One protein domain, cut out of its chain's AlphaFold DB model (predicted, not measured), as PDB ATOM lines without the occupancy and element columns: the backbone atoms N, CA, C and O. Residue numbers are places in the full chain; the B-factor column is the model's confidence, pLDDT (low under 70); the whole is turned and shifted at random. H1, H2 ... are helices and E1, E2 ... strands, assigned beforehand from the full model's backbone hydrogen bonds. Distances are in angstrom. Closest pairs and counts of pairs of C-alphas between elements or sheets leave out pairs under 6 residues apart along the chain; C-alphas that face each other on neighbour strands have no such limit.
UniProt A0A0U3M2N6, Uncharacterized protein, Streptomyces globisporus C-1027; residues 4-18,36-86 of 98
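AT A GLANCE: This is residues 4 to 18 and 36 to 86 of the 98 residues of an uncharacterized protein of Streptomyces globisporus C-1027 (UniProt A0A0U3M2N6). Two long helices, H3 and H1, stand apart from each other with the short strand E1 between them. The short helices H2 and H4 lie near H3, and a final stretch folds back on itself at the end of the longest axis away from H1. The printed part has 66 residues, with four named helices and one named strand in the order H1, H2, H3, E1, H4, and the class is mostly helix. The whole is compact, with a radius of gyration of the C-alphas of 12.2 A and spans of 35 by 26 by 16 A.

IN THESE COORDINATES: Find C-alpha 48 at (51.476, 27.628, -24.768); from there H3 runs through residues 48 to 61, 19.8 A. H1, residues 4 to 17, begins at C-alpha 4 at (36.447, 26.229, -7.455) and is 20.4 A long. Look for H2 at residues 40 to 43, 5.3 A, and E1 at residues 68 to 70, 6.6 A. H4, residues 73 to 76, 5.2 A, ends at C-alpha 76 at (44.174, 36.275, -25.390).

HOW THE PARTS SIT: Start at H3, which touches H4; their closest C-alphas, of Ala 54 and Ala 76, are 4.5 A apart. The closest C-alphas of H3 and E1, of Ala 58 and Val 69, are 5.6 A apart. E1 pairs with no named strand, but residues 36 to 37 pair parallel with its residues 69 to 70. On to H1: its C-alpha nearest E1 is that of Leu 10, 6.8 A from that of Val 68, and H1 touches no helix. H2 and H4 only just touch, with 3 pairs of C-alphas within 8 A, the closest those of Leu 43 and Ala 73, 5.7 A. In H1 and H3 every O i to N i+4 pair is within hydrogen-bond range; H2 and H4 are too short for such a pair.

THE WHOLE: The C-alphas of Gly 4 and Asn 82 are the two farthest apart, 36.8 A. Residues 19 to 35 are not printed, and C-alphas 18 and 36 across this cut are 15.3 A apart. Of the links printed whole, none is long. Look at residues 80 to 86 for pLDDT under 70; the mean of the printed part is 89.2.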
ATOM      1  N   GLY A   4      36.357  25.781  -8.849       76.75
ATOM      2  CA  GLY A   4      36.447  26.229  -7.455       76.75
ATOM      3  C   GLY A   4      37.786  25.905  -6.785       76.75
ATOM      4  O   GLY A   4      38.310  26.710  -6.017       76.75
ATOM      5  N   ARG A   5      38.408  24.770  -7.130       87.56
ATOM      6  CA  ARG A   5      39.706  24.386  -6.559       87.56
ATOM      7  C   ARG A   5      40.837  25.266  -7.110       87.56
ATOM      8  O   ARG A   5      41.806  25.513  -6.398       87.56
ATOM      9  N   ARG A   6      40.732  25.730  -8.365       89.94
ATOM     10  CA  ARG A   6      41.743  26.594  -9.007       89.94
ATOM     11  C   ARG A   6      41.837  27.930  -8.295       89.94
ATOM     12  O   ARG A   6      42.929  28.333  -7.908       89.94
ATOM     13  N   ARG A   7      40.684  28.563  -8.074       87.50
ATOM     14  CA  ARG A   7      40.595  29.835  -7.358       87.50
ATOM     15  C   ARG A   7      41.231  29.741  -5.969       87.50
ATOM     16  O   ARG A   7      42.115  30.529  -5.666       87.50
ATOM     17  N   LEU A   8      40.887  28.709  -5.194       91.44
ATOM     18  CA  LEU A   8      41.461  28.488  -3.859       91.44
ATOM     19  C   LEU A   8      42.990  28.344  -3.873       91.44
ATOM     20  O   LEU A   8      43.675  28.903  -3.018       91.44
ATOM     21  N   ARG A   9      43.542  27.606  -4.846       93.38
ATOM     22  CA  ARG A   9      44.996  27.434  -4.984       93.38
ATOM     23  C   ARG A   9      45.699  28.733  -5.368       93.38
ATOM     24  O   ARG A   9      46.767  29.010  -4.836       93.38
ATOM     25  N   LEU A  10      45.101  29.527  -6.252       92.12
ATOM     26  CA  LEU A  10      45.648  30.825  -6.642       92.12
ATOM     27  C   LEU A  10      45.604  31.829  -5.485       92.12
ATOM     28  O   LEU A  10      46.591  32.507  -5.232       92.12
ATOM     29  N   GLU A  11      44.507  31.873  -4.728       90.81
ATOM     30  CA  GLU A  11      44.410  32.689  -3.513       90.81
ATOM     31  C   GLU A  11      45.447  32.262  -2.462       90.81
ATOM     32  O   GLU A  11      46.065  33.108  -1.820       90.81
ATOM     33  N   GLN A  12      45.677  30.954  -2.299       94.19
ATOM     34  CA  GLN A  12      46.723  30.436  -1.414       94.19
ATOM     35  C   GLN A  12      48.121  30.867  -1.866       94.19
ATOM     36  O   GLN A  12      48.900  31.327  -1.036       94.19
ATOM     37  N   LEU A  13      48.426  30.747  -3.159       94.12
ATOM     38  CA  LEU A  13      49.699  31.191  -3.720       94.12
ATOM     39  C   LEU A  13      49.925  32.682  -3.455       94.12
ATOM     40  O   LEU A  13      50.985  33.055  -2.967       94.12
ATOM     41  N   VAL A  14      48.924  33.525  -3.720       93.38
ATOM     42  CA  VAL A  14      49.027  34.969  -3.475       93.38
ATOM     43  C   VAL A  14      49.306  35.253  -2.002       93.38
ATOM     44  O   VAL A  14      50.198  36.041  -1.718       93.38
ATOM     45  N   ARG A  15      48.621  34.586  -1.063       93.31
ATOM     46  CA  ARG A  15      48.920  34.741   0.372       93.31
ATOM     47  C   ARG A  15      50.370  34.388   0.702       93.31
ATOM     48  O   ARG A  15      51.015  35.136   1.419       93.31
ATOM     49  N   MET A  16      50.885  33.287   0.155       96.00
ATOM     50  CA  MET A  16      52.276  32.882   0.380       96.00
ATOM     51  C   MET A  16      53.269  33.902  -0.186       96.00
ATOM     52  O   MET A  16      54.255  34.214   0.471       96.00
ATOM     53  N   LEU A  17      52.991  34.455  -1.369       95.06
ATOM     54  CA  LEU A  17      53.839  35.462  -2.015       95.06
ATOM     55  C   LEU A  17      53.838  36.825  -1.305       95.06
ATOM     56  O   LEU A  17      54.722  37.626  -1.573       95.06
ATOM     57  N   HIS A  18      52.868  37.083  -0.426       94.94
ATOM     58  CA  HIS A  18      52.827  38.276   0.428       94.94
ATOM     59  C   HIS A  18      53.526  38.073   1.780       94.94
ATOM     60  O   HIS A  18      53.460  38.952   2.635       94.94
ATOM     61  N   GLY A  36      49.022  37.069 -12.896       95.81
ATOM     62  CA  GLY A  36      48.190  36.711 -14.042       95.81
ATOM     63  C   GLY A  36      48.247  35.206 -14.276       95.81
ATOM     64  O   GLY A  36      49.328  34.621 -14.288       95.81
ATOM     65  N   ALA A  37      47.095  34.561 -14.438       96.06
ATOM     66  CA  ALA A  37      47.009  33.120 -14.669       96.06
ATOM     67  C   ALA A  37      46.176  32.824 -15.914       96.06
ATOM     68  O   ALA A  37      45.134  33.433 -16.105       96.06
ATOM     69  N   ALA A  38      46.574  31.848 -16.727       95.75
ATOM     70  CA  ALA A  38      45.788  31.365 -17.862       95.75
ATOM     71  C   ALA A  38      45.538  29.861 -17.734       95.75
ATOM     72  O   ALA A  38      46.343  29.136 -17.151       95.75
ATOM     73  N   ALA A  39      44.412  29.388 -18.268       94.19
ATOM     74  CA  ALA A  39      44.039  27.980 -18.203       94.19
ATOM     75  C   ALA A  39      43.500  27.484 -19.558       94.19
ATOM     76  O   ALA A  39      42.627  28.148 -20.125       94.19
ATOM     77  N   PRO A  40      43.955  26.313 -20.055       94.06
ATOM     78  CA  PRO A  40      43.527  25.762 -21.343       94.06
ATOM     79  C   PRO A  40      42.014  25.611 -21.504       94.06
ATOM     80  O   PRO A  40      41.471  25.891 -22.566       94.06
ATOM     81  N   ASP A  41      41.329  25.197 -20.438       92.25
ATOM     82  CA  ASP A  41      39.875  25.015 -20.403       92.25
ATOM     83  C   ASP A  41      39.095  26.335 -20.424       92.25
ATOM     84  O   ASP A  41      37.942  26.348 -20.830       92.25
ATOM     85  N   VAL A  42      39.714  27.441 -20.004       92.62
ATOM     86  CA  VAL A  42      39.081  28.772 -19.990       92.62
ATOM     87  C   VAL A  42      39.281  29.488 -21.319       92.62
ATOM     88  O   VAL A  42      38.399  30.209 -21.770       92.62
ATOM     89  N   LEU A  43      40.443  29.294 -21.944       94.12
ATOM     90  CA  LEU A  43      40.807  29.948 -23.202       94.12
ATOM     91  C   LEU A  43      40.592  29.058 -24.433       94.12
ATOM     92  O   LEU A  43      40.917  29.474 -25.540       94.12
ATOM     93  N   CYS A  44      40.073  27.841 -24.244       94.56
ATOM     94  CA  CYS A  44      39.822  26.854 -25.298       94.56
ATOM     95  C   CYS A  44      41.032  26.622 -26.222       94.56
ATOM     96  O   CYS A  44      40.884  26.415 -27.423       94.56
ATOM     97  N   THR A  45      42.243  26.648 -25.664       92.56
ATOM     98  CA  THR A  45      43.491  26.472 -26.411       92.56
ATOM     99  C   THR A  45      44.506  25.685 -25.602       92.56
ATOM    100  O   THR A  45      44.536  25.744 -24.374       92.56
ATOM    101  N   ARG A  46      45.364  24.943 -26.300       94.75
ATOM    102  CA  ARG A  46      46.549  24.293 -25.725       94.75
ATOM    103  C   ARG A  46      47.850  24.940 -26.198       94.75
ATOM    104  O   ARG A  46      48.916  24.484 -25.800       94.75
ATOM    105  N   ASP A  47      47.767  25.978 -27.028       93.31
ATOM    106  CA  ASP A  47      48.934  26.729 -27.476       93.31
ATOM    107  C   ASP A  47      49.550  27.477 -26.289       93.31
ATOM    108  O   ASP A  47      48.961  28.410 -25.736       93.31
ATOM    109  N   LEU A  48      50.753  27.055 -25.896       93.44
ATOM    110  CA  LEU A  48      51.476  27.628 -24.768       93.44
ATOM    111  C   LEU A  48      51.773  29.119 -24.965       93.44
ATOM    112  O   LEU A  48      51.699  29.876 -24.000       93.44
ATOM    113  N   THR A  49      52.049  29.556 -26.193       90.25
ATOM    114  CA  THR A  49      52.336  30.962 -26.498       90.25
ATOM    115  C   THR A  49      51.105  31.822 -26.235       90.25
ATOM    116  O   THR A  49      51.208  32.890 -25.628       90.25
ATOM    117  N   VAL A  50      49.923  31.345 -26.636       91.31
ATOM    118  CA  VAL A  50      48.650  32.034 -26.372       91.31
ATOM    119  C   VAL A  50      48.365  32.076 -24.871       91.31
ATOM    120  O   VAL A  50      48.013  33.132 -24.346       91.31
ATOM    121  N   LEU A  51      48.577  30.967 -24.158       95.19
ATOM    122  CA  LEU A  51      48.385  30.904 -22.705       95.19
ATOM    123  C   LEU A  51      49.324  31.862 -21.956       95.19
ATOM    124  O   LEU A  51      48.875  32.587 -21.070       95.19
ATOM    125  N   GLN A  52      50.608  31.904 -22.319       94.56
ATOM    126  CA  GLN A  52      51.596  32.794 -21.702       94.56
ATOM    127  C   GLN A  52      51.266  34.268 -21.946       94.56
ATOM    128  O   GLN A  52      51.307  35.064 -21.011       94.56
ATOM    129  N   ARG A  53      50.875  34.632 -23.174       92.19
ATOM    130  CA  ARG A  53      50.463  36.007 -23.498       92.19
ATOM    131  C   ARG A  53      49.196  36.419 -22.761       92.19
ATOM    132  O   ARG A  53      49.133  37.529 -22.247       92.19
ATOM    133  N   ALA A  54      48.211  35.530 -22.672       94.94
ATOM    134  CA  ALA A  54      46.981  35.810 -21.946       94.94
ATOM    135  C   ALA A  54      47.228  35.959 -20.435       94.94
ATOM    136  O   ALA A  54      46.623  36.819 -19.797       94.94
ATOM    137  N   ALA A  55      48.142  35.168 -19.862       95.56
ATOM    138  CA  ALA A  55      48.569  35.326 -18.474       95.56
ATOM    139  C   ALA A  55      49.311  36.655 -18.249       95.56
ATOM    140  O   ALA A  55      49.026  37.340 -17.270       95.56
ATOM    141  N   ASP A  56      50.206  37.057 -19.158       93.19
ATOM    142  CA  ASP A  56      50.900  38.353 -19.095       93.19
ATOM    143  C   ASP A  56      49.926  39.537 -19.208       93.19
ATOM    144  O   ASP A  56      49.986  40.472 -18.413       93.19
ATOM    145  N   ALA A  57      48.965  39.472 -20.134       93.69
ATOM    146  CA  ALA A  57      47.919  40.482 -20.260       93.69
ATOM    147  C   ALA A  57      47.062  40.580 -18.986       93.69
ATOM    148  O   ALA A  57      46.843  41.682 -18.491       93.69
ATOM    149  N   ALA A  58      46.653  39.447 -18.408       95.50
ATOM    150  CA  ALA A  58      45.916  39.420 -17.146       95.50
ATOM    151  C   ALA A  58      46.741  39.979 -15.969       95.50
ATOM    152  O   ALA A  58      46.208  40.693 -15.120       95.50
ATOM    153  N   LEU A  59      48.049  39.690 -15.919       94.50
ATOM    154  CA  LEU A  59      48.962  40.262 -14.925       94.50
ATOM    155  C   LEU A  59      49.050  41.779 -15.072       94.50
ATOM    156  O   LEU A  59      49.044  42.490 -14.070       94.50
ATOM    157  N   TYR A  60      49.166  42.266 -16.306       91.56
ATOM    158  CA  TYR A  60      49.230  43.692 -16.580       91.56
ATOM    159  C   TYR A  60      47.949  44.401 -16.137       91.56
ATOM    160  O   TYR A  60      48.030  45.422 -15.460       91.56
ATOM    161  N   ASP A  61      46.785  43.850 -16.470       91.81
ATOM    162  CA  ASP A  61      45.495  44.444 -16.114       91.81
ATOM    163  C   ASP A  61      45.276  44.440 -14.590       91.81
ATOM    164  O   ASP A  61      44.723  45.382 -14.029       91.81
ATOM    165  N   GLY A  62      45.783  43.419 -13.894       92.50
ATOM    166  CA  GLY A  62      45.807  43.348 -12.432       92.50
ATOM    167  C   GLY A  62      46.999  44.040 -11.775       92.50
ATOM    168  O   GLY A  62      47.175  43.915 -10.557       92.50
ATOM    169  N   LYS A  63      47.862  44.721 -12.535       91.62
ATOM    170  CA  LYS A  63      49.100  45.266 -11.988       91.62
ATOM    171  C   LYS A  63      48.773  46.315 -10.928       91.62
ATOM    172  O   LYS A  63      47.892  47.144 -11.112       91.62
ATOM    173  N   HIS A  64      49.490  46.252  -9.807       90.62
ATOM    174  CA  HIS A  64      49.283  47.094  -8.618       90.62
ATOM    175  C   HIS A  64      48.035  46.778  -7.779       90.62
ATOM    176  O   HIS A  64      47.771  47.480  -6.810       90.62
ATOM    177  N   THR A  65      47.297  45.702  -8.072       91.62
ATOM    178  CA  THR A  65      46.146  45.303  -7.240       91.62
ATOM    179  C   THR A  65      46.518  44.396  -6.067       91.62
ATOM    180  O   THR A  65      45.721  44.250  -5.142       91.62
ATOM    181  N   GLY A  66      47.683  43.736  -6.117       90.94
ATOM    182  CA  GLY A  66      48.070  42.714  -5.134       90.94
ATOM    183  C   GLY A  66      47.229  41.430  -5.221       90.94
ATOM    184  O   GLY A  66      47.170  40.651  -4.273       90.94
ATOM    185  N   ARG A  67      46.508  41.223  -6.332       91.19
ATOM    186  CA  ARG A  67      45.550  40.121  -6.508       91.19
ATOM    187  C   ARG A  67      45.934  39.212  -7.670       91.19
ATOM    188  O   ARG A  67      46.780  39.541  -8.504       91.19
ATOM    189  N   VAL A  68      45.275  38.054  -7.725       93.88
ATOM    190  CA  VAL A  68      45.301  37.188  -8.904       93.88
ATOM    191  C   VAL A  68      44.206  37.588  -9.893       93.88
ATOM    192  O   VAL A  68      43.061  37.811  -9.500       93.88
ATOM    193  N   VAL A  69      44.548  37.619 -11.179       94.75
ATOM    194  CA  VAL A  69      43.620  37.807 -12.296       94.75
ATOM    195  C   VAL A  69      43.683  36.575 -13.192       94.75
ATOM    196  O   VAL A  69      44.742  36.198 -13.697       94.75
ATOM    197  N   LEU A  70      42.536  35.919 -13.376       94.62
ATOM    198  CA  LEU A  70      42.407  34.808 -14.314       94.62
ATOM    199  C   LEU A  70      42.138  35.358 -15.717       94.62
ATOM    200  O   LEU A  70      41.234  36.169 -15.918       94.62
ATOM    201  N   ALA A  71      42.917  34.895 -16.687       95.50
ATOM    202  CA  ALA A  71      42.809  35.294 -18.071       95.50
ATOM    203  C   ALA A  71      41.442  34.908 -18.649       95.50
ATOM    204  O   ALA A  71      40.908  33.832 -18.378       95.50
ATOM    205  N   THR A  72      40.904  35.791 -19.481       94.00
ATOM    206  CA  THR A  72      39.655  35.626 -20.222       94.00
ATOM    207  C   THR A  72      40.005  35.641 -21.705       94.00
ATOM    208  O   THR A  72      41.142  35.960 -22.073       94.00
ATOM    209  N   ALA A  73      39.039  35.343 -22.574       90.38
ATOM    210  CA  ALA A  73      39.248  35.422 -24.018       90.38
ATOM    211  C   ALA A  73      39.789  36.797 -24.466       90.38
ATOM    212  O   ALA A  73      40.641  36.857 -25.346       90.38
ATOM    213  N   GLN A  74      39.390  37.887 -23.798       89.56
ATOM    214  CA  GLN A  74      39.871  39.239 -24.095       89.56
ATOM    215  C   GLN A  74      41.382  39.402 -23.852       89.56
ATOM    216  O   GLN A  74      42.072  40.066 -24.624       89.56
ATOM    217  N   HIS A  75      41.927  38.757 -22.818       91.81
ATOM    218  CA  HIS A  75      43.368  38.777 -22.557       91.81
ATOM    219  C   HIS A  75      44.162  38.008 -23.631       91.81
ATOM    220  O   HIS A  75      45.325  38.321 -23.877       91.81
ATOM    221  N   ALA A  76      43.543  37.031 -24.306       87.06
ATOM    222  CA  ALA A  76      44.174  36.275 -25.390       87.06
ATOM    223  C   ALA A  76      44.201  37.035 -26.730       87.06
ATOM    224  O   ALA A  76      45.020  36.720 -27.591       87.06
ATOM    225  N   THR A  77      43.346  38.045 -26.906       85.69
ATOM    226  CA  THR A  77      43.258  38.839 -28.143       85.69
ATOM    227  C   THR A  77      44.130  40.091 -28.129       85.69
ATOM    228  O   THR A  77      44.045  40.902 -29.050       85.69
ATOM    229  N   VAL A  78      44.945  40.303 -27.091       78.06
ATOM    230  CA  VAL A  78      45.741  41.529 -26.994       78.06
ATOM    231  C   VAL A  78      46.798  41.565 -28.110       78.06
ATOM    232  O   VAL A  78      47.628  40.655 -28.192       78.06
ATOM    233  N   PRO A  79      46.803  42.609 -28.961       72.88
ATOM    234  CA  PRO A  79      47.709  42.684 -30.095       72.88
ATOM    235  C   PRO A  79      49.173  42.786 -29.656       72.88
ATOM    236  O   PRO A  79      49.506  43.363 -28.616       72.88
ATOM    237  N   SER A  80      50.067  42.247 -30.486       65.69
ATOM    238  CA  SER A  80      51.515  42.320 -30.287       65.69
ATOM    239  C   SER A  80      52.201  43.119 -31.393       65.69
ATOM    240  O   SER A  80      51.871  42.949 -32.563       65.69
ATOM    241  N   ILE A  81      53.207  43.910 -31.032       68.56
ATOM    242  CA  ILE A  81      54.120  44.636 -31.920       68.56
ATOM    243  C   ILE A  81      55.519  44.040 -31.716       68.56
ATOM    244  O   ILE A  81      56.028  44.038 -30.595       68.56
ATOM    245  N   ASN A  82      56.135  43.493 -32.773       62.91
ATOM    246  CA  ASN A  82      57.449  42.822 -32.720       62.91
ATOM    247  C   ASN A  82      57.555  41.757 -31.609       62.91
ATOM    248  O   ASN A  82      58.546  41.678 -30.887       62.91
ATOM    249  N   GLY A  83      56.487  40.979 -31.408       62.72
ATOM    250  CA  GLY A  83      56.419  39.956 -30.358       62.72
ATOM    251  C   GLY A  83      56.195  40.486 -28.933       62.72
ATOM    252  O   GLY A  83      56.070  39.682 -28.014       62.72
ATOM    253  N   ARG A  84      56.086  41.807 -28.731       63.91
ATOM    254  CA  ARG A  84      55.782  42.451 -27.437       63.91
ATOM    255  C   ARG A  84      54.327  42.923 -27.401       63.91
ATOM    256  O   ARG A  84      53.813  43.360 -28.421       63.91
ATOM    257  N   ARG A  85      53.655  42.881 -26.246       67.94
ATOM    258  CA  ARG A  85      52.278  43.403 -26.082       67.94
ATOM    259  C   ARG A  85      52.205  44.885 -26.478       67.94
ATOM    260  O   ARG A  85      53.009  45.680 -25.990       67.94
ATOM    261  N   ALA A  86      51.242  45.263 -27.316       69.00
ATOM    262  CA  ALA A  86      50.987  46.662 -27.649       69.00
ATOM    263  C   ALA A  86      50.634  47.474 -26.383       69.00
ATOM    264  O   ALA A  86      49.910  46.995 -25.514       69.00
TER     265      ALA A  86